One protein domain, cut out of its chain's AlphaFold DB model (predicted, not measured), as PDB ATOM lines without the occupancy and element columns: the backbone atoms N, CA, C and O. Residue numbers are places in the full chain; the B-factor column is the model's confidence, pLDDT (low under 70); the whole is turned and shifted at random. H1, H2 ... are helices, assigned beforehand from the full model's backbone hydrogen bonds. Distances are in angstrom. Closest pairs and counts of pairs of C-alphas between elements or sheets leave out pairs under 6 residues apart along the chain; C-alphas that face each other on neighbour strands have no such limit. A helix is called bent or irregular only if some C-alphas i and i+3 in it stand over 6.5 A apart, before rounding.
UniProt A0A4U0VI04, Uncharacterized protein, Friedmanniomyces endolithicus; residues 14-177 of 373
ATOM      1  N   LYS A  14       7.059  28.786 115.366       80.50
ATOM      2  CA  LYS A  14       6.618  29.758 114.356       80.50
ATOM      3  C   LYS A  14       6.677  29.220 112.926       80.50
ATOM      4  O   LYS A  14       5.991  29.755 112.060       80.50
ATOM      5  N   GLU A  15       7.454  28.168 112.677       84.94
ATOM      6  CA  GLU A  15       7.579  27.544 111.354       84.94
ATOM      7  C   GLU A  15       6.503  26.468 111.105       84.94
ATOM      8  O   GLU A  15       6.250  26.097 109.961       84.94
ATOM      9  N   GLN A  16       5.806  26.012 112.152       85.06
ATOM     10  CA  GLN A  16       4.731  25.020 112.063       85.06
ATOM     11  C   GLN A  16       3.575  25.399 111.109       85.06
ATOM     12  O   GLN A  16       3.217  24.563 110.280       85.06
ATOM     13  N   PRO A  17       3.004  26.623 111.139       89.12
ATOM     14  CA  PRO A  17       1.934  26.983 110.202       89.12
ATOM     15  C   PRO A  17       2.405  27.004 108.741       89.12
ATOM     16  O   PRO A  17       1.619  26.717 107.841       89.12
ATOM     17  N   ILE A  18       3.683  27.318 108.508       89.06
ATOM     18  CA  ILE A  18       4.295  27.285 107.175       89.06
ATOM     19  C   ILE A  18       4.443  25.825 106.728       89.06
ATOM     20  O   ILE A  18       4.064  25.478 105.611       89.06
ATOM     21  N   LEU A  19       4.914  24.944 107.619       87.50
ATOM     22  CA  LEU A  19       5.030  23.510 107.354       87.50
ATOM     23  C   LEU A  19       3.697  22.899 106.904       87.50
ATOM     24  O   LEU A  19       3.655  22.206 105.890       87.50
ATOM     25  N   ASP A  20       2.615  23.165 107.638       88.88
ATOM     26  CA  ASP A  20       1.288  22.614 107.341       88.88
ATOM     27  C   ASP A  20       0.779  23.084 105.963       88.88
ATOM     28  O   ASP A  20       0.170  22.322 105.201       88.88
ATOM     29  N   ARG A  21       1.091  24.334 105.598       92.06
ATOM     30  CA  ARG A  21       0.720  24.914 104.304       92.06
ATOM     31  C   ARG A  21       1.516  24.310 103.151       92.06
ATOM     32  O   ARG A  21       0.926  23.914 102.147       92.06
ATOM     33  N   ILE A  22       2.831  24.171 103.309       91.75
ATOM     34  CA  ILE A  22       3.703  23.558 102.299       91.75
ATOM     35  C   ILE A  22       3.354  22.073 102.115       91.75
ATOM     36  O   ILE A  22       3.337  21.595 100.985       91.75
ATOM     37  N   LEU A  23       3.004  21.350 103.185       89.50
ATOM     38  CA  LEU A  23       2.521  19.965 103.090       89.50
ATOM     39  C   LEU A  23       1.254  19.862 102.232       89.50
ATOM     40  O   LEU A  23       1.169  18.990 101.371       89.50
ATOM     41  N   THR A  24       0.312  20.789 102.412       92.31
ATOM     42  CA  THR A  24      -0.908  20.852 101.594       92.31
ATOM     43  C   THR A  24      -0.566  21.085 100.116       92.31
ATOM     44  O   THR A  24      -1.075  20.384  99.242       92.31
ATOM     45  N   ILE A  25       0.352  22.015  99.822       92.12
ATOM     46  CA  ILE A  25       0.833  22.280  98.453       92.12
ATOM     47  C   ILE A  25       1.480  21.026  97.849       92.12
ATOM     48  O   ILE A  25       1.171  20.658  96.715       92.12
ATOM     49  N   ARG A  26       2.340  20.334  98.607       92.19
ATOM     50  CA  ARG A  26       2.991  19.089  98.178       92.19
ATOM     51  C   ARG A  26       1.968  18.023  97.797       92.19
ATOM     52  O   ARG A  26       2.133  17.354  96.776       92.19
ATOM     53  N   ASP A  27       0.931  17.849  98.610       90.12
ATOM     54  CA  ASP A  27      -0.090  16.827  98.382       90.12
ATOM     55  C   ASP A  27      -0.883  17.130  97.102       90.12
ATOM     56  O   ASP A  27      -1.076  16.240  96.273       90.12
ATOM     57  N   HIS A  28      -1.227  18.399  96.856       89.44
ATOM     58  CA  HIS A  28      -1.847  18.821  95.598       89.44
ATOM     59  C   HIS A  28      -0.938  18.618  94.377       89.44
ATOM     60  O   HIS A  28      -1.386  18.075  93.366       89.44
ATOM     61  N   LEU A  29       0.344  18.987  94.469       87.50
ATOM     62  CA  LEU A  29       1.330  18.745  93.406       87.50
ATOM     63  C   LEU A  29       1.520  17.242  93.133       87.50
ATOM     64  O   LEU A  29       1.716  16.832  91.989       87.50
ATOM     65  N   SER A  30       1.433  16.410  94.171       87.00
ATOM     66  CA  SER A  30       1.545  14.953  94.054       87.00
ATOM     67  C   SER A  30       0.327  14.338  93.368       87.00
ATOM     68  O   SER A  30       0.486  13.477  92.505       87.00
ATOM     69  N   ILE A  31      -0.881  14.810  93.698       87.06
ATOM     70  CA  ILE A  31      -2.118  14.415  93.010       87.06
ATOM     71  C   ILE A  31      -2.042  14.805  91.530       87.06
ATOM     72  O   ILE A  31      -2.304  13.969  90.669       87.06
ATOM     73  N   LEU A  32      -1.595  16.029  91.231       84.00
ATOM     74  CA  LEU A  32      -1.431  16.509  89.856       84.00
ATOM     75  C   LEU A  32      -0.444  15.650  89.050       84.00
ATOM     76  O   LEU A  32      -0.615  15.469  87.852       84.00
ATOM     77  N   LYS A  33       0.581  15.088  89.701       83.00
ATOM     78  CA  LYS A  33       1.550  14.181  89.067       83.00
ATOM     79  C   LYS A  33       0.962  12.794  88.781       83.00
ATOM     80  O   LYS A  33       1.372  12.141  87.822       83.00
ATOM     81  N   LEU A  34       0.080  12.308  89.653       80.81
ATOM     82  CA  LEU A  34      -0.555  10.991  89.529       80.81
ATOM     83  C   LEU A  34      -1.661  10.981  88.472       80.81
ATOM     84  O   LEU A  34      -1.911   9.936  87.869       80.81
ATOM     85  N   ASP A  35      -2.297  12.126  88.235       76.25
ATOM     86  CA  ASP A  35      -3.330  12.264  87.221       76.25
ATOM     87  C   ASP A  35      -2.734  12.214  85.803       76.25
ATOM     88  O   ASP A  35      -2.259  13.203  85.251       76.25
ATOM     89  N   ARG A  36      -2.765  11.020  85.198       64.38
ATOM     90  CA  ARG A  36      -2.356  10.787  83.803       64.38
ATOM     91  C   ARG A  36      -3.473  11.069  82.793       64.38
ATOM     92  O   ARG A  36      -3.257  10.886  81.599       64.38
ATOM     93  N   SER A  37      -4.669  11.447  83.255       65.12
ATOM     94  CA  SER A  37      -5.851  11.588  82.397       65.12
ATOM     95  C   SER A  37      -5.931  12.944  81.693       65.12
ATOM     96  O   SER A  37      -6.545  13.047  80.633       65.12
ATOM     97  N   THR A  38      -5.283  13.976  82.248       64.94
ATOM     98  CA  THR A  38      -5.349  15.353  81.743       64.94
ATOM     99  C   THR A  38      -3.946  15.927  81.549       64.94
ATOM    100  O   THR A  38      -3.082  15.788  82.410       64.94
ATOM    101  N   TYR A  39      -3.704  16.604  80.420       67.69
ATOM    102  CA  TYR A  39      -2.446  17.321  80.193       67.69
ATOM    103  C   TYR A  39      -2.268  18.422  81.249       67.69
ATOM    104  O   TYR A  39      -3.165  19.248  81.440       67.69
ATOM    105  N   VAL A  40      -1.114  18.442  81.924       72.56
ATOM    106  CA  VAL A  40      -0.816  19.410  82.989       72.56
ATOM    107  C   VAL A  40      -0.831  20.827  82.417       72.56
ATOM    108  O   VAL A  40      -0.040  21.169  81.538       72.56
ATOM    109  N   LYS A  41      -1.730  21.678  82.918       77.50
ATOM    110  CA  LYS A  41      -1.829  23.073  82.475       77.50
ATOM    111  C   LYS A  41      -0.790  23.931  83.185       77.50
ATOM    112  O   LYS A  41      -0.681  23.910  84.409       77.50
ATOM    113  N   SER A  42      -0.107  24.789  82.429       80.44
ATOM    114  CA  SER A  42       0.909  25.705  82.966       80.44
ATOM    115  C   SER A  42       0.376  26.620  84.068       80.44
ATOM    116  O   SER A  42       1.101  26.963  84.997       80.44
ATOM    117  N   GLN A  43      -0.899  27.002  83.983       83.50
ATOM    118  CA  GLN A  43      -1.538  27.906  84.936       83.50
ATOM    119  C   GLN A  43      -1.704  27.277  86.328       83.50
ATOM    120  O   GLN A  43      -1.501  27.958  87.335       83.50
ATOM    121  N   ASP A  44      -1.990  25.976  86.391       84.00
ATOM    122  CA  ASP A  44      -2.183  25.265  87.658       84.00
ATOM    123  C   ASP A  44      -0.846  25.136  88.398       84.00
ATOM    124  O   ASP A  44      -0.743  25.450  89.582       84.00
ATOM    125  N   VAL A  45       0.222  24.797  87.671       84.94
ATOM    126  CA  VAL A  45       1.582  24.704  88.226       84.94
ATOM    127  C   VAL A  45       2.080  26.071  88.701       84.94
ATOM    128  O   VAL A  45       2.641  26.178  89.790       84.94
ATOM    129  N   MET A  46       1.833  27.135  87.927       86.19
ATOM    130  CA  MET A  46       2.194  28.500  88.327       86.19
ATOM    131  C   MET A  46       1.449  28.973  89.575       86.19
ATOM    132  O   MET A  46       2.013  29.715  90.375       86.19
ATOM    133  N   THR A  47       0.208  28.524  89.769       90.38
ATOM    134  CA  THR A  47      -0.575  28.844  90.967       90.38
ATOM    135  C   THR A  47       0.085  28.274  92.218       90.38
ATOM    136  O   THR A  47       0.318  29.009  93.178       90.38
ATOM    137  N   TYR A  48       0.457  26.993  92.191       90.44
ATOM    138  CA  TYR A  48       1.163  26.363  93.309       90.44
ATOM    139  C   TYR A  48       2.576  26.914  93.504       90.44
ATOM    140  O   TYR A  48       3.010  27.070  94.642       90.44
ATOM    141  N   TYR A  49       3.277  27.261  92.420       89.62
ATOM    142  CA  TYR A  49       4.570  27.939  92.506       89.62
ATOM    143  C   TYR A  49       4.458  29.271  93.252       89.62
ATOM    144  O   TYR A  49       5.183  29.483  94.218       89.62
ATOM    145  N   ASN A  50       3.512  30.136  92.880       90.19
ATOM    146  CA  ASN A  50       3.328  31.424  93.551       90.19
ATOM    147  C   ASN A  50       2.964  31.252  95.034       90.19
ATOM    148  O   ASN A  50       3.551  31.919  95.882       90.19
ATOM    149  N   GLN A  51       2.070  30.311  95.362       92.62
ATOM    150  CA  GLN A  51       1.740  29.987  96.758       92.62
ATOM    151  C   GLN A  51       2.966  29.508  97.544       92.62
ATOM    152  O   GLN A  51       3.144  29.876  98.702       92.62
ATOM    153  N   LEU A  52       3.829  28.702  96.921       92.12
ATOM    154  CA  LEU A  52       5.063  28.245  97.553       92.12
ATOM    155  C   LEU A  52       6.019  29.415  97.820       92.12
ATOM    156  O   LEU A  52       6.611  29.476  98.895       92.12
ATOM    157  N   ILE A  53       6.143  30.360  96.882       91.38
ATOM    158  CA  ILE A  53       6.971  31.562  97.056       91.38
ATOM    159  C   ILE A  53       6.466  32.443  98.209       91.38
ATOM    160  O   ILE A  53       7.284  32.940  98.981       91.38
ATOM    161  N   GLU A  54       5.150  32.587  98.391       92.44
ATOM    162  CA  GLU A  54       4.579  33.307  99.543       92.44
ATOM    163  C   GLU A  54       4.953  32.656 100.886       92.44
ATOM    164  O   GLU A  54       5.230  33.343 101.871       92.44
ATOM    165  N   GLU A  55       4.983  31.324 100.952       92.38
ATOM    166  CA  GLU A  55       5.423  30.618 102.161       92.38
ATOM    167  C   GLU A  55       6.941  30.748 102.380       92.38
ATOM    168  O   GLU A  55       7.387  30.916 103.518       92.38
ATOM    169  N   VAL A  56       7.740  30.763 101.305       90.44
ATOM    170  CA  VAL A  56       9.187  31.043 101.370       90.44
ATOM    171  C   VAL A  56       9.459  32.461 101.876       90.44
ATOM    172  O   VAL A  56      10.378  32.660 102.668       90.44
ATOM    173  N   GLU A  57       8.654  33.448 101.484       92.19
ATOM    174  CA  GLU A  57       8.761  34.815 101.998       92.19
ATOM    175  C   GLU A  57       8.596  34.864 103.520       92.19
ATOM    176  O   GLU A  57       9.451  35.404 104.226       92.19
ATOM    177  N   LYS A  58       7.537  34.233 104.040       90.50
ATOM    178  CA  LYS A  58       7.294  34.142 105.489       90.50
ATOM    179  C   LYS A  58       8.440  33.429 106.198       90.50
ATOM    180  O   LYS A  58       8.856  33.854 107.277       90.50
ATOM    181  N   LEU A  59       8.969  32.365 105.593       88.88
ATOM    182  CA  LEU A  59      10.087  31.614 106.152       88.88
ATOM    183  C   LEU A  59      11.364  32.458 106.223       88.88
ATOM    184  O   LEU A  59      12.039  32.448 107.251       88.88
ATOM    185  N   ASN A  60      11.668  33.230 105.178       89.31
ATOM    186  CA  ASN A  60      12.831  34.118 105.140       89.31
ATOM    187  C   ASN A  60      12.784  35.178 106.249       89.31
ATOM    188  O   ASN A  60      13.814  35.448 106.865       89.31
ATOM    189  N   VAL A  61      11.599  35.726 106.544       88.75
ATOM    190  CA  VAL A  61      11.396  36.680 107.653       88.75
ATOM    191  C   VAL A  61      11.652  36.016 109.009       88.75
ATOM    192  O   VAL A  61      12.296  36.594 109.881       88.75
ATOM    193  N   ILE A  62      11.189  34.780 109.210       87.62
ATOM    194  CA  ILE A  62      11.419  34.045 110.466       87.62
ATOM    195  C   ILE A  62      12.897  33.668 110.630       87.62
ATOM    196  O   ILE A  62      13.416  33.647 111.749       87.62
ATOM    197  N   ARG A  63      13.584  33.364 109.525       86.94
ATOM    198  CA  ARG A  63      14.963  32.867 109.521       86.94
ATOM    199  C   ARG A  63      16.023  33.938 109.281       86.94
ATOM    200  O   ARG A  63      17.162  33.578 109.001       86.94
ATOM    201  N   GLU A  64      15.716  35.226 109.448       85.06
ATOM    202  CA  GLU A  64      16.675  36.319 109.211       85.06
ATOM    203  C   GLU A  64      18.048  36.088 109.864       85.06
ATOM    204  O   GLU A  64      19.070  36.329 109.224       85.06
ATOM    205  N   THR A  65      18.080  35.555 111.090       81.81
ATOM    206  CA  THR A  65      19.309  35.296 111.861       81.81
ATOM    207  C   THR A  65      19.810  33.848 111.795       81.81
ATOM    208  O   THR A  65      20.807  33.528 112.437       81.81
ATOM    209  N   LYS A  66      19.109  32.956 111.087       82.44
ATOM    210  CA  LYS A  66      19.340  31.498 111.097       82.44
ATOM    211  C   LYS A  66      19.063  30.848 109.733       82.44
ATOM    212  O   LYS A  66      18.435  29.797 109.644       82.44
ATOM    213  N   ARG A  67      19.508  31.496 108.654       81.75
ATOM    214  CA  ARG A  67      19.219  31.085 107.265       81.75
ATOM    215  C   ARG A  67      19.779  29.708 106.897       81.75
ATOM    216  O   ARG A  67      19.191  29.030 106.062       81.75
ATOM    217  N   ASP A  68      20.851  29.289 107.564       77.62
ATOM    218  CA  ASP A  68      21.538  28.019 107.301       77.62
ATOM    219  C   ASP A  68      20.943  26.837 108.090       77.62
ATOM    220  O   ASP A  68      21.344  25.687 107.890       77.62
ATOM    221  N   GLU A  69      20.000  27.090 109.007       79.25
ATOM    222  CA  GLU A  69      19.341  26.020 109.755       79.25
ATOM    223  C   GLU A  69      18.468  25.172 108.831       79.25
ATOM    224  O   GLU A  69      17.649  25.685 108.069       79.25
ATOM    225  N   GLN A  70      18.617  23.852 108.952       76.44
ATOM    226  CA  GLN A  70      17.806  22.887 108.224       76.44
ATOM    227  C   GLN A  70      16.943  22.065 109.170       76.44
ATOM    228  O   GLN A  70      17.425  21.508 110.162       76.44
ATOM    229  N   ASN A  71      15.663  21.962 108.834       83.62
ATOM    230  CA  ASN A  71      14.691  21.162 109.563       83.62
ATOM    231  C   ASN A  71      13.661  20.527 108.612       83.62
ATOM    232  O   ASN A  71      13.826  20.508 107.396       83.62
ATOM    233  N   ARG A  72      12.575  19.980 109.164       82.69
ATOM    234  CA  ARG A  72      11.516  19.341 108.373       82.69
ATOM    235  C   ARG A  72      10.893  20.250 107.303       82.69
ATOM    236  O   ARG A  72      10.502  19.734 106.260       82.69
ATOM    237  N   VAL A  73      10.790  21.561 107.533       87.31
ATOM    238  CA  VAL A  73      10.265  22.516 106.538       87.31
ATOM    239  C   VAL A  73      11.116  22.483 105.279       87.31
ATOM    240  O   VAL A  73      10.575  22.422 104.182       87.31
ATOM    241  N   ASP A  74      12.435  22.429 105.439       85.81
ATOM    242  CA  ASP A  74      13.391  22.376 104.337       85.81
ATOM    243  C   ASP A  74      13.223  21.131 103.475       85.81
ATOM    244  O   ASP A  74      13.275  21.231 102.256       85.81
ATOM    245  N   THR A  75      12.963  19.977 104.090       83.62
ATOM    246  CA  THR A  75      12.717  18.726 103.362       83.62
ATOM    247  C   THR A  75      11.428  18.786 102.547       83.62
ATOM    248  O   THR A  75      11.411  18.381 101.390       83.62
ATOM    249  N   VAL A  76      10.342  19.311 103.123       86.19
ATOM    250  CA  VAL A  76       9.065  19.411 102.397       86.19
ATOM    251  C   VAL A  76       9.144  20.489 101.306       86.19
ATOM    252  O   VAL A  76       8.579  20.307 100.230       86.19
ATOM    253  N   LEU A  77       9.877  21.583 101.540       89.25
ATOM    254  CA  LEU A  77      10.195  22.565 100.499       89.25
ATOM    255  C   LEU A  77      10.960  21.922  99.341       89.25
ATOM    256  O   LEU A  77      10.599  22.154  98.187       89.25
ATOM    257  N   ASP A  78      11.965  21.097  99.641       87.62
ATOM    258  CA  ASP A  78      12.732  20.366  98.633       87.62
ATOM    259  C   ASP A  78      11.817  19.469  97.784       87.62
ATOM    260  O   ASP A  78      11.883  19.530  96.554       87.62
ATOM    261  N   ASP A  79      10.902  18.718  98.407       86.56
ATOM    262  CA  ASP A  79       9.910  17.899  97.696       86.56
ATOM    263  C   ASP A  79       9.024  18.748  96.763       86.56
ATOM    264  O   ASP A  79       8.814  18.403  95.595       86.56
ATOM    265  N   CYS A  80       8.515  19.884  97.254       90.69
ATOM    266  CA  CYS A  80       7.686  20.797  96.466       90.69
ATOM    267  C   CYS A  80       8.444  21.369  95.262       90.69
ATOM    268  O   CYS A  80       7.925  21.346  94.145       90.69
ATOM    269  N   PHE A  81       9.673  21.854  95.458       89.75
ATOM    270  CA  PHE A  81      10.478  22.414  94.372       89.75
ATOM    271  C   PHE A  81      10.932  21.352  93.369       89.75
ATOM    272  O   PHE A  81      10.987  21.645  92.175       89.75
ATOM    273  N   GLN A  82      11.181  20.110  93.796       87.56
ATOM    274  CA  GLN A  82      11.437  18.997  92.875       87.56
ATOM    275  C   GLN A  82      10.215  18.694  91.998       87.56
ATOM    276  O   GLN A  82      10.355  18.528  90.783       87.56
ATOM    277  N   LEU A  83       9.009  18.662  92.581       88.12
ATOM    278  CA  LEU A  83       7.767  18.474  91.825       88.12
ATOM    279  C   LEU A  83       7.523  19.632  90.848       88.12
ATOM    280  O   LEU A  83       7.232  19.393  89.679       88.12
ATOM    281  N   ILE A  84       7.700  20.880  91.288       88.38
ATOM    282  CA  ILE A  84       7.557  22.060  90.423       88.38
ATOM    283  C   ILE A  84       8.590  22.044  89.294       88.38
ATOM    284  O   ILE A  84       8.227  22.279  88.145       88.38
ATOM    285  N   SER A  85       9.851  21.721  89.591       87.12
ATOM    286  CA  SER A  85      10.904  21.586  88.581       87.12
ATOM    287  C   SER A  85      10.537  20.545  87.526       87.12
ATOM    288  O   SER A  85      10.731  20.792  86.338       87.12
ATOM    289  N   LEU A  86       9.989  19.398  87.940       85.38
ATOM    290  CA  LEU A  86       9.525  18.364  87.019       85.38
ATOM    291  C   LEU A  86       8.432  18.908  86.092       85.38
ATOM    292  O   LEU A  86       8.520  18.745  84.877       85.38
ATOM    293  N   PHE A  87       7.434  19.603  86.643       85.06
ATOM    294  CA  PHE A  87       6.365  20.188  85.836       85.06
ATOM    295  C   PHE A  87       6.874  21.282  84.891       85.06
ATOM    296  O   PHE A  87       6.494  21.317  83.721       85.06
ATOM    297  N   PHE A  88       7.783  22.142  85.348       81.75
ATOM    298  CA  PHE A  88       8.383  23.182  84.513       81.75
ATOM    299  C   PHE A  88       9.147  22.575  83.334       81.75
ATOM    300  O   PHE A  88       8.999  23.061  82.212       81.75
ATOM    301  N   MET A  89       9.853  21.459  83.546       77.75
ATOM    302  CA  MET A  89      10.480  20.712  82.454       77.75
ATOM    303  C   MET A  89       9.457  20.144  81.466       77.75
ATOM    304  O   MET A  89       9.635  20.275  80.257       77.75
ATOM    305  N   THR A  90       8.350  19.568  81.950       76.69
ATOM    306  CA  THR A  90       7.295  19.030  81.065       76.69
ATOM    307  C   THR A  90       6.594  20.102  80.227       76.69
ATOM    308  O   THR A  90       6.106  19.808  79.140       76.69
ATOM    309  N   ILE A  91       6.585  21.350  80.704       75.44
ATOM    310  CA  ILE A  91       5.994  22.511  80.023       75.44
ATOM    311  C   ILE A  91       7.039  23.237  79.139       75.44
ATOM    312  O   ILE A  91       6.710  24.185  78.427       75.44
ATOM    313  N   GLY A  92       8.303  22.794  79.139       69.06
ATOM    314  CA  GLY A  92       9.383  23.357  78.318       69.06
ATOM    315  C   GLY A  92      10.119  24.554  78.934       69.06
ATOM    316  O   GLY A  92      10.886  25.221  78.241       69.06
ATOM    317  N   ARG A  93       9.934  24.832  80.230       70.00
ATOM    318  CA  ARG A  93      10.613  25.907  80.980       70.00
ATOM    319  C   ARG A  93      11.847  25.378  81.720       70.00
ATOM    320  O   ARG A  93      11.892  25.316  82.945       70.00
ATOM    321  N   ASN A  94      12.857  24.978  80.953       62.09
ATOM    322  CA  ASN A  94      14.017  24.229  81.461       62.09
ATOM    323  C   ASN A  94      15.094  25.076  82.173       62.09
ATOM    324  O   ASN A  94      15.999  24.500  82.768       62.09
ATOM    325  N   GLN A  95      15.044  26.412  82.092       63.03
ATOM    326  CA  GLN A  95      16.097  27.312  82.607       63.03
ATOM    327  C   GLN A  95      15.657  28.156  83.816       63.03
ATOM    328  O   GLN A  95      16.249  29.186  84.107       63.03
ATOM    329  N   GLU A  96      14.615  27.733  84.526       73.12
ATOM    330  CA  GLU A  96      14.045  28.504  85.636       73.12
ATOM    331  C   GLU A  96      14.711  28.174  86.983       73.12
ATOM    332  O   GLU A  96      15.141  27.042  87.224       73.12
ATOM    333  N   ALA A  97      14.695  29.130  87.916       73.31
ATOM    334  CA  ALA A  97      15.194  28.967  89.284       73.31
ATOM    335  C   ALA A  97      14.742  27.688  90.034       73.31
ATOM    336  O   ALA A  97      15.566  27.134  90.765       73.31
ATOM    337  N   PRO A  98      13.517  27.138  89.865       77.00
ATOM    338  CA  PRO A  98      13.133  25.863  90.479       77.00
ATOM    339  C   PRO A  98      13.983  24.669  90.024       77.00
ATOM    340  O   PRO A  98      14.227  23.758  90.815       77.00
ATOM    341  N   ALA A  99      14.477  24.675  88.781       77.00
ATOM    342  CA  ALA A  99      15.373  23.631  88.288       77.00
ATOM    343  C   ALA A  99      16.745  23.712  88.967       77.00
ATOM    344  O   ALA A  99      17.296  22.694  89.390       77.00
ATOM    345  N   VAL A 100      17.256  24.932  89.147       80.75
ATOM    346  CA  VAL A 100      18.499  25.178  89.889       80.75
ATOM    347  C   VAL A 100      18.338  24.774  91.358       80.75
ATOM    348  O   VAL A 100      19.212  24.105  91.904       80.75
ATOM    349  N   TYR A 101      17.190  25.077  91.973       85.62
ATOM    350  CA  TYR A 101      16.871  24.644  93.335       85.62
ATOM    351  C   TYR A 101      16.908  23.118  93.476       85.62
ATOM    352  O   TYR A 101      17.574  22.584  94.362       85.62
ATOM    353  N   SER A 102      16.221  22.411  92.576       84.12
ATOM    354  CA  SER A 102      16.185  20.945  92.547       84.12
ATOM    355  C   SER A 102      17.591  20.343  92.406       84.12
ATOM    356  O   SER A 102      17.948  19.396  93.118       84.12
ATOM    357  N   ALA A 103      18.431  20.936  91.553       84.94
ATOM    358  CA  ALA A 103      19.820  20.525  91.378       84.94
ATOM    359  C   ALA A 103      20.663  20.731  92.653       84.94
ATOM    360  O   ALA A 103      21.358  19.806  93.083       84.94
ATOM    361  N   ILE A 104      20.548  21.894  93.308       88.19
ATOM    362  CA  ILE A 104      21.244  22.194  94.571       88.19
ATOM    363  C   ILE A 104      20.797  21.242  95.686       88.19
ATOM    364  O   ILE A 104      21.643  20.681  96.378       88.19
ATOM    365  N   SER A 105      19.490  21.004  95.841       87.31
ATOM    366  CA  SER A 105      18.959  20.053  96.832       87.31
ATOM    367  C   SER A 105      19.505  18.637  96.598       87.31
ATOM    368  O   SER A 105      19.955  17.962  97.531       87.31
ATOM    369  N   THR A 106      19.576  18.209  95.334       86.81
ATOM    370  CA  THR A 106      20.147  16.908  94.963       86.81
ATOM    371  C   THR A 106      21.628  16.811  95.332       86.81
ATOM    372  O   THR A 106      22.050  15.807  95.914       86.81
ATOM    373  N   VAL A 107      22.421  17.850  95.051       89.12
ATOM    374  CA  VAL A 107      23.842  17.882  95.434       89.12
ATOM    375  C   VAL A 107      24.036  17.964  96.935       89.12
ATOM    376  O   VAL A 107      24.931  17.302  97.454       89.12
ATOM    377  N   LYS A 108      23.187  18.688  97.659       88.62
ATOM    378  CA  LYS A 108      23.221  18.697  99.122       88.62
ATOM    379  C   LYS A 108      23.061  17.283  99.673       88.62
ATOM    380  O   LYS A 108      23.855  16.856 100.503       88.62
ATOM    381  N   ARG A 109      22.078  16.528  99.169       84.81
ATOM    382  CA  ARG A 109      21.870  15.133  99.580       84.81
ATOM    383  C   ARG A 109      23.074  14.255  99.236       84.81
ATOM    384  O   ARG A 109      23.470  13.421 100.043       84.81
ATOM    385  N   LEU A 110      23.681  14.456  98.065       85.81
ATOM    386  CA  LEU A 110      24.931  13.783  97.707       85.81
ATOM    387  C   LEU A 110      26.042  14.106  98.718       85.81
ATOM    388  O   LEU A 110      26.692  13.188  99.198       85.81
ATOM    389  N   LEU A 111      26.231  15.376  99.077       87.19
ATOM    390  CA  LEU A 111      27.236  15.813 100.049       87.19
ATOM    391  C   LEU A 111      27.010  15.215 101.443       87.19
ATOM    392  O   LEU A 111      27.975  14.776 102.065       87.19
ATOM    393  N   ASP A 112      25.762  15.132 101.909       82.44
ATOM    394  CA  ASP A 112      25.429  14.445 103.164       82.44
ATOM    395  C   ASP A 112      25.779  12.957 103.090       82.44
ATOM    396  O   ASP A 112      26.417  12.423 103.996       82.44
ATOM    397  N   HIS A 113      25.444  12.291 101.983       80.19
ATOM    398  CA  HIS A 113      25.827  10.897 101.781       80.19
ATOM    399  C   HIS A 113      27.347  10.718 101.736       80.19
ATOM    400  O   HIS A 113      27.851   9.757 102.308       80.19
ATOM    401  N   LEU A 114      28.099  11.637 101.118       79.12
ATOM    402  CA  LEU A 114      29.566  11.608 101.147       79.12
ATOM    403  C   LEU A 114      30.095  11.792 102.576       79.12
ATOM    404  O   LEU A 114      31.016  11.082 102.990       79.12
ATOM    405  N   LYS A 115      29.489  12.701 103.347       80.75
ATOM    406  CA  LYS A 115      29.814  12.940 104.758       80.75
ATOM    407  C   LYS A 115      29.591  11.700 105.615       80.75
ATOM    408  O   LYS A 115      30.458  11.349 106.410       80.75
ATOM    409  N   GLU A 116      28.463  11.024 105.434       74.75
ATOM    410  CA  GLU A 116      28.099   9.817 106.180       74.75
ATOM    411  C   GLU A 116      28.890   8.588 105.754       74.75
ATOM    412  O   GLU A 116      29.338   7.807 106.597       74.75
ATOM    413  N   ALA A 117      29.094   8.421 104.448       68.50
ATOM    414  CA  ALA A 117      29.910   7.345 103.913       68.50
ATOM    415  C   ALA A 117      31.372   7.492 104.356       68.50
ATOM    416  O   ALA A 117      32.075   6.494 104.520       68.50
ATOM    417  N   GLY A 118      31.852   8.731 104.533       67.25
ATOM    418  CA  GLY A 118      33.261   9.013 104.796       67.25
ATOM    419  C   GLY A 118      34.164   8.553 103.642       67.25
ATOM    420  O   GLY A 118      35.341   8.243 103.854       67.25
ATOM    421  N   PHE A 119      33.606   8.408 102.433       65.12
ATOM    422  CA  PHE A 119      34.304   8.001 101.211       65.12
ATOM    423  C   PHE A 119      34.119   9.036 100.114       65.12
ATOM    424  O   PHE A 119      33.006   9.226  99.634       65.12
ATOM    425  N   PHE A 120      35.197   9.691  99.706       74.62
ATOM    426  CA  PHE A 120      35.190  10.604  98.568       74.62
ATOM    427  C   PHE A 120      36.630  10.920  98.177       74.62
ATOM    428  O   PHE A 120      37.519  10.983  99.030       74.62
ATOM    429  N   SER A 121      36.876  11.105  96.883       70.75
ATOM    430  CA  SER A 121      38.168  11.555  96.381       70.75
ATOM    431  C   SER A 121      38.226  13.086  96.311       70.75
ATOM    432  O   SER A 121      37.192  13.753  96.214       70.75
ATOM    433  N   PRO A 122      39.435  13.680  96.291       75.81
ATOM    434  CA  PRO A 122      39.586  15.112  96.045       75.81
ATOM    435  C   PRO A 122      38.947  15.556  94.722       75.81
ATOM    436  O   PRO A 122      38.377  16.642  94.657       75.81
ATOM    437  N   LYS A 123      38.990  14.693  93.695       77.81
ATOM    438  CA  LYS A 123      38.400  14.957  92.377       77.81
ATOM    439  C   LYS A 123      36.876  15.027  92.431       77.81
ATOM    440  O   LYS A 123      36.289  15.858  91.745       77.81
ATOM    441  N   ASP A 124      36.243  14.195  93.260       81.00
ATOM    442  CA  ASP A 124      34.785  14.223  93.438       81.00
ATOM    443  C   ASP A 124      34.353  15.560  94.049       81.00
ATOM    444  O   ASP A 124      33.433  16.208  93.555       81.00
ATOM    445  N   LEU A 125      35.077  16.025  95.075       87.12
ATOM    446  CA  LEU A 125      34.806  17.322  95.699       87.12
ATOM    447  C   LEU A 125      35.072  18.497  94.751       87.12
ATOM    448  O   LEU A 125      34.343  19.484  94.788       87.12
ATOM    449  N   GLU A 126      36.105  18.411  93.912       88.56
ATOM    450  CA  GLU A 126      36.418  19.428  92.900       88.56
ATOM    451  C   GLU A 126      35.322  19.508  91.831       88.56
ATOM    452  O   GLU A 126      34.844  20.598  91.515       88.56
ATOM    453  N   SER A 127      34.846  18.355  91.351       90.94
ATOM    454  CA  SER A 127      33.718  18.291  90.423       90.94
ATOM    455  C   SER A 127      32.458  18.915  91.027       90.94
ATOM    456  O   SER A 127      31.820  19.749  90.385       90.94
ATOM    457  N   ILE A 128      32.109  18.579  92.274       91.12
ATOM    458  CA  ILE A 128      30.934  19.152  92.949       91.12
ATOM    459  C   ILE A 128      31.102  20.665  93.168       91.12
ATOM    460  O   ILE A 128      30.155  21.418  92.941       91.12
ATOM    461  N   SER A 129      32.303  21.125  93.540       92.62
ATOM    462  CA  SER A 129      32.618  22.556  93.690       92.62
ATOM    463  C   SER A 129      32.333  23.330  92.403       92.62
ATOM    464  O   SER A 129      31.651  24.351  92.437       92.62
ATOM    465  N   HIS A 130      32.778  22.803  91.261       93.06
ATOM    466  CA  HIS A 130      32.548  23.429  89.962       93.06
ATOM    467  C   HIS A 130      31.054  23.528  89.613       93.06
ATOM    468  O   HIS A 130      30.602  24.561  89.126       93.06
ATOM    469  N   HIS A 131      30.253  22.493  89.898       89.62
ATOM    470  CA  HIS A 131      28.801  22.552  89.676       89.62
ATOM    471  C   HIS A 131      28.125  23.618  90.553       89.62
ATOM    472  O   HIS A 131      27.273  24.361  90.071       89.62
ATOM    473  N   ILE A 132      28.537  23.742  91.819       90.69
ATOM    474  CA  ILE A 132      28.011  24.772  92.724       90.69
ATOM    475  C   ILE A 132      28.358  26.178  92.220       90.69
ATOM    476  O   ILE A 132      27.502  27.063  92.238       90.69
ATOM    477  N   GLU A 133      29.579  26.390  91.726       91.00
ATOM    478  CA  GLU A 133      29.986  27.658  91.106       91.00
ATOM    479  C   GLU A 133      29.157  27.976  89.855       91.00
ATOM    480  O   GLU A 133      28.679  29.101  89.695       91.00
ATOM    481  N   GLN A 134      28.917  26.983  88.994       88.94
ATOM    482  CA  GLN A 134      28.063  27.143  87.815       88.94
ATOM    483  C   GLN A 134      26.625  27.526  88.180       88.94
ATOM    484  O   GLN A 134      26.042  28.400  87.535       88.94
ATOM    485  N   TRP A 135      26.045  26.903  89.209       87.44
ATOM    486  CA  TRP A 135      24.698  27.242  89.666       87.44
ATOM    487  C   TRP A 135      24.637  28.619  90.299       87.44
ATOM    488  O   TRP A 135      23.712  29.361  89.988       87.44
ATOM    489  N   GLN A 136      25.637  29.021  91.082       88.12
ATOM    490  CA  GLN A 136      25.695  30.390  91.588       88.12
ATOM    491  C   GLN A 136      25.737  31.412  90.441       88.12
ATOM    492  O   GLN A 136      25.001  32.393  90.459       88.12
ATOM    493  N   GLN A 137      26.537  31.165  89.399       87.50
ATOM    494  CA  GLN A 137      26.569  32.033  88.217       87.50
ATOM    495  C   GLN A 137      25.243  32.031  87.443       87.50
ATOM    496  O   GLN A 137      24.910  33.015  86.786       87.50
ATOM    497  N   ALA A 138      24.493  30.927  87.451       82.69
ATOM    498  CA  ALA A 138      23.156  30.877  86.863       82.69
ATOM    499  C   ALA A 138      22.148  31.703  87.681       82.69
ATOM    500  O   ALA A 138      21.393  32.473  87.096       82.69
ATOM    501  N   VAL A 139      22.195  31.598  89.012       83.31
ATOM    502  CA  VAL A 139      21.360  32.381  89.936       83.31
ATOM    503  C   VAL A 139      21.637  33.879  89.788       83.31
ATOM    504  O   VAL A 139      20.693  34.655  89.671       83.31
ATOM    505  N   GLU A 140      22.907  34.289  89.697       83.94
ATOM    506  CA  GLU A 140      23.268  35.705  89.532       83.94
ATOM    507  C   GLU A 140      22.811  36.266  88.175       83.94
ATOM    508  O   GLU A 140      22.343  37.399  88.095       83.94
ATOM    509  N   ARG A 141      22.884  35.468  87.100       82.81
ATOM    510  CA  ARG A 141      22.384  35.874  85.774       82.81
ATOM    511  C   ARG A 141      20.862  36.015  85.729       82.81
ATOM    512  O   ARG A 141      20.373  36.874  85.007       82.81
ATOM    513  N   GLY A 142      20.133  35.190  86.481       76.12
ATOM    514  CA  GLY A 142      18.666  35.209  86.567       76.12
ATOM    515  C   GLY A 142      18.109  36.152  87.638       76.12
ATOM    516  O   GLY A 142      16.924  36.079  87.959       76.12
ATOM    517  N   ARG A 143      18.943  37.020  88.225       79.94
ATOM    518  CA  ARG A 143      18.566  37.861  89.369       79.94
ATOM    519  C   ARG A 143      17.385  38.793  89.082       79.94
ATOM    520  O   ARG A 143      16.563  39.004  89.967       79.94
ATOM    521  N   ASP A 144      17.287  39.304  87.858       79.25
ATOM    522  CA  ASP A 144      16.220  40.227  87.452       79.25
ATOM    523  C   ASP A 144      14.912  39.508  87.061       79.25
ATOM    524  O   ASP A 144      13.848  40.123  87.016       79.25
ATOM    525  N   GLU A 145      14.971  38.200  86.790       76.81
ATOM    526  CA  GLU A 145      13.837  37.396  86.308       76.81
ATOM    527  C   GLU A 145      13.131  36.620  87.431       76.81
ATOM    528  O   GLU A 145      12.018  36.112  87.253       76.81
ATOM    529  N   HIS A 146      13.769  36.496  88.594       79.25
ATOM    530  CA  HIS A 146      13.326  35.617  89.671       79.25
ATOM    531  C   HIS A 146      12.942  36.382  90.937       79.25
ATOM    532  O   HIS A 146      13.430  37.470  91.227       79.25
ATOM    533  N   SER A 147      12.044  35.782  91.725       82.69
ATOM    534  CA  SER A 147      11.612  36.352  93.003       82.69
ATOM    535  C   SER A 147      12.818  36.521  93.945       82.69
ATOM    536  O   SER A 147      13.565  35.558  94.155       82.69
ATOM    537  N   PRO A 148      12.998  37.698  94.576       86.31
ATOM    538  CA  PRO A 148      14.107  37.931  95.502       86.31
ATOM    539  C   PRO A 148      14.063  36.993  96.716       86.31
ATOM    540  O   PRO A 148      15.103  36.649  97.282       86.31
ATOM    541  N   GLN A 149      12.870  36.531  97.097       86.75
ATOM    542  CA  GLN A 149      12.675  35.558  98.167       86.75
ATOM    543  C   GLN A 149      13.235  34.179  97.788       86.75
ATOM    544  O   GLN A 149      13.892  33.541  98.614       86.75
ATOM    545  N   LEU A 150      13.036  33.746  96.539       84.69
ATOM    546  CA  LEU A 150      13.616  32.503  96.025       84.69
ATOM    547  C   LEU A 150      15.140  32.594  95.906       84.69
ATOM    548  O   LEU A 150      15.833  31.655  96.288       84.69
ATOM    549  N   LEU A 151      15.664  33.727  95.428       87.06
ATOM    550  CA  LEU A 151      17.109  33.963  95.332       87.06
ATOM    551  C   LEU A 151      17.777  33.907  96.710       87.06
ATOM    552  O   LEU A 151      18.764  33.203  96.887       87.06
ATOM    553  N   THR A 152      17.171  34.552  97.713       88.56
ATOM    554  CA  THR A 152      17.655  34.508  99.104       88.56
ATOM    555  C   THR A 152      17.731  33.075  99.637       88.56
ATOM    556  O   THR A 152      18.693  32.710 100.313       88.56
ATOM    557  N   LEU A 153      16.724  32.252  99.326       87.75
ATOM    558  CA  LEU A 153      16.694  30.850  99.731       87.75
ATOM    559  C   LEU A 153      17.764  30.022  98.995       87.75
ATOM    560  O   LEU A 153      18.436  29.201  99.617       87.75
ATOM    561  N   LEU A 154      17.935  30.239  97.687       88.00
ATOM    562  CA  LEU A 154      18.954  29.576  96.870       88.00
ATOM    563  C   LEU A 154      20.367  29.882  97.368       88.00
ATOM    564  O   LEU A 154      21.154  28.954  97.541       88.00
ATOM    565  N   ASP A 155      20.661  31.149  97.662       89.25
ATOM    566  CA  ASP A 155      21.956  31.576  98.193       89.25
ATOM    567  C   ASP A 155      22.267  30.892  99.529       89.25
ATOM    568  O   ASP A 155      23.350  30.327  99.695       89.25
ATOM    569  N   ALA A 156      21.299  30.854 100.454       88.19
ATOM    570  CA  ALA A 156      21.461  30.154 101.730       88.19
ATOM    571  C   ALA A 156      21.744  28.653 101.528       88.19
ATOM    572  O   ALA A 156      22.628  28.080 102.164       88.19
ATOM    573  N   ARG A 157      21.044  27.992 100.596       88.00
ATOM    574  CA  ARG A 157      21.270  26.564 100.308       88.00
ATOM    575  C   ARG A 157      22.612  26.295  99.628       88.00
ATOM    576  O   ARG A 157      23.244  25.283  99.940       88.00
ATOM    577  N   ILE A 158      23.059  27.179  98.738       90.94
ATOM    578  CA  ILE A 158      24.402  27.119  98.146       90.94
ATOM    579  C   ILE A 158      25.460  27.226  99.248       90.94
ATOM    580  O   ILE A 158      26.405  26.436  99.259       90.94
ATOM    581  N   GLU A 159      25.282  28.145 100.197       90.81
ATOM    582  CA  GLU A 159      26.241  28.338 101.283       90.81
ATOM    583  C   GLU A 159      26.312  27.123 102.215       90.81
ATOM    584  O   GLU A 159      27.402  26.661 102.545       90.81
ATOM    585  N   VAL A 160      25.173  26.490 102.520       89.88
ATOM    586  CA  VAL A 160      25.173  25.207 103.240       89.88
ATOM    587  C   VAL A 160      25.971  24.136 102.483       89.88
ATOM    588  O   VAL A 160      26.778  23.429 103.090       89.88
ATOM    589  N   CYS A 161      25.807  24.021 101.160       91.44
ATOM    590  CA  CYS A 161      26.586  23.066 100.364       91.44
ATOM    591  C   CYS A 161      28.092  23.367 100.419       91.44
ATOM    592  O   CYS A 161      28.903  22.443 100.517       91.44
ATOM    593  N   ARG A 162      28.483  24.649 100.405       92.94
ATOM    594  CA  ARG A 162      29.885  25.068 100.557       92.94
ATOM    595  C   ARG A 162      30.449  24.736 101.923       92.94
ATOM    596  O   ARG A 162      31.556  24.213 101.996       92.94
ATOM    597  N   HIS A 163      29.697  24.999 102.987       91.81
ATOM    598  CA  HIS A 163      30.104  24.653 104.343       91.81
ATOM    599  C   HIS A 163      30.367  23.148 104.470       91.81
ATOM    600  O   HIS A 163      31.415  22.754 104.982       91.81
ATOM    601  N   ILE A 164      29.480  22.304 103.924       88.31
ATOM    602  CA  ILE A 164      29.692  20.850 103.907       88.31
ATOM    603  C   ILE A 164      30.933  20.499 103.072       88.31
ATOM    604  O   ILE A 164      31.762  19.715 103.523       88.31
ATOM    605  N   LEU A 165      31.125  21.095 101.892       90.44
ATOM    606  CA  LEU A 165      32.323  20.859 101.072       90.44
ATOM    607  C   LEU A 165      33.629  21.209 101.794       90.44
ATOM    608  O   LEU A 165      34.596  20.448 101.701       90.44
ATOM    609  N   VAL A 166      33.671  22.343 102.496       90.50
ATOM    610  CA  VAL A 166      34.833  22.755 103.296       90.50
ATOM    611  C   VAL A 166      35.083  21.743 104.408       90.50
ATOM    612  O   VAL A 166      36.208  21.274 104.553       90.50
ATOM    613  N   GLU A 167      34.040  21.325 105.124       88.19
ATOM    614  CA  GLU A 167      34.148  20.298 106.163       88.19
ATOM    615  C   GLU A 167      34.691  18.969 105.606       88.19
ATOM    616  O   GLU A 167      35.592  18.365 106.192       88.19
ATOM    617  N   LEU A 168      34.194  18.519 104.449       85.00
ATOM    618  CA  LEU A 168      34.669  17.307 103.776       85.00
ATOM    619  C   LEU A 168      36.135  17.436 103.342       85.00
ATOM    620  O   LEU A 168      36.931  16.521 103.566       85.00
ATOM    621  N   ARG A 169      36.525  18.580 102.771       85.81
ATOM    622  CA  ARG A 169      37.910  18.855 102.366       85.81
ATOM    623  C   ARG A 169      38.852  18.894 103.568       85.81
ATOM    624  O   ARG A 169      39.936  18.313 103.513       85.81
ATOM    625  N   ASP A 170      38.425  19.499 104.669       83.25
ATOM    626  CA  ASP A 170      39.170  19.513 105.923       83.25
ATOM    627  C   ASP A 170      39.337  18.103 106.486       83.25
ATOM    628  O   ASP A 170      40.433  17.743 106.922       83.25
ATOM    629  N   ASN A 171      38.291  17.276 106.433       77.81
ATOM    630  CA  ASN A 171      38.361  15.877 106.846       77.81
ATOM    631  C   ASN A 171      39.362  15.082 105.998       77.81
ATOM    632  O   ASN A 171      40.184  14.361 106.564       77.81
ATOM    633  N   LEU A 172      39.381  15.273 104.674       74.44
ATOM    634  CA  LEU A 172      40.420  14.689 103.817       74.44
ATOM    635  C   LEU A 172      41.812  15.191 104.184       74.44
ATOM    636  O   LEU A 172      42.737  14.394 104.302       74.44
ATOM    637  N   SER A 173      41.972  16.493 104.421       74.25
ATOM    638  CA  SER A 173      43.270  17.055 104.796       74.25
ATOM    639  C   SER A 173      43.794  16.465 106.111       74.25
ATOM    640  O   SER A 173      44.989  16.223 106.243       74.25
ATOM    641  N   LYS A 174      42.908  16.195 107.080       69.94
ATOM    642  CA  LYS A 174      43.254  15.556 108.357       69.94
ATOM    643  C   LYS A 174      43.644  14.095 108.161       69.94
ATOM    644  O   LYS A 174      44.588  13.643 108.801       69.94
ATOM    645  N   LEU A 175      42.951  13.376 107.280       65.50
ATOM    646  CA  LEU A 175      43.296  12.000 106.911       65.50
ATOM    647  C   LEU A 175      44.664  11.930 106.208       65.50
ATOM    648  O   LEU A 175      45.440  11.025 106.485       65.50
ATOM    649  N   SER A 176      45.004  12.925 105.385       64.62
ATOM    650  CA  SER A 176      46.312  13.023 104.720       64.62
ATOM    651  C   SER A 176      47.462  13.470 105.633       64.62
ATOM    652  O   SER A 176      48.618  13.356 105.240       64.62
ATOM    653  N   LYS A 177      47.183  13.974 106.843       69.94
ATOM    654  CA  LYS A 177      48.188  14.385 107.847       69.94
ATOM    655  C   LYS A 177      48.580  13.234 108.778       69.94
ATOM    656  O   LYS A 177      48.702  13.419 109.988       69.94
TER     657      LYS A 177
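AT A GLANCE: This is residues 14 to 177 of the 373 residues of an uncharacterized protein of Friedmanniomyces endolithicus (UniProt A0A4U0VI04). Two three-helix up-and-down bundles, H1 H2 H3 and H4 H5 H6, each helix running against the one before it, join at a steep angle through H3 on H4 and H2 on H6. The printed part has 164 residues with six named helices and no named strand, all helix; it is compact, radius of gyration of the C-alphas 17.0 A, spanning 58 by 35 by 32 A.

HOW THE PARTS SIT: H1, residues 14 to 34, and H2, residues 42 to 62, form a hairpin, closest C-alphas Ile 18 and Glu 55, 6.1 A. H1 touches H3, residues 72 to 90, at C-alphas Arg 26 and Cys 80, 5.3 A. H3 touches residues 98 to 105 alone of H4, residues 97 to 117, at a steep tilt of 51 degrees, closest C-alphas Ser 85 and Ala 99, 4.9 A. H5, residues 122 to 141, and H6, residues 148 to 176, form a hairpin, closest C-alphas Leu 125 and Leu 165, 6.9 A. H6 touches H4 at C-alphas Cys 161 and Lys 108, 5.7 A. Every O i to N i+4 pair is within hydrogen-bond range in H2 to H6, 16 of 17 in H1.

IN THESE COORDINATES: H1 begins at C-alpha 14 (6.618, 29.758, 114.356) and is only just irregular, C-alphas 14 and 17 being 6.8 A apart. H6, 41.7 A long, ends at C-alpha 176 (46.312, 13.023, 104.720).

THE WHOLE: The printed part has no cut and no long link. Residues 36 to 39, 92, 94 to 95, 117 to 119 and 174 to 177 have pLDDT under 70.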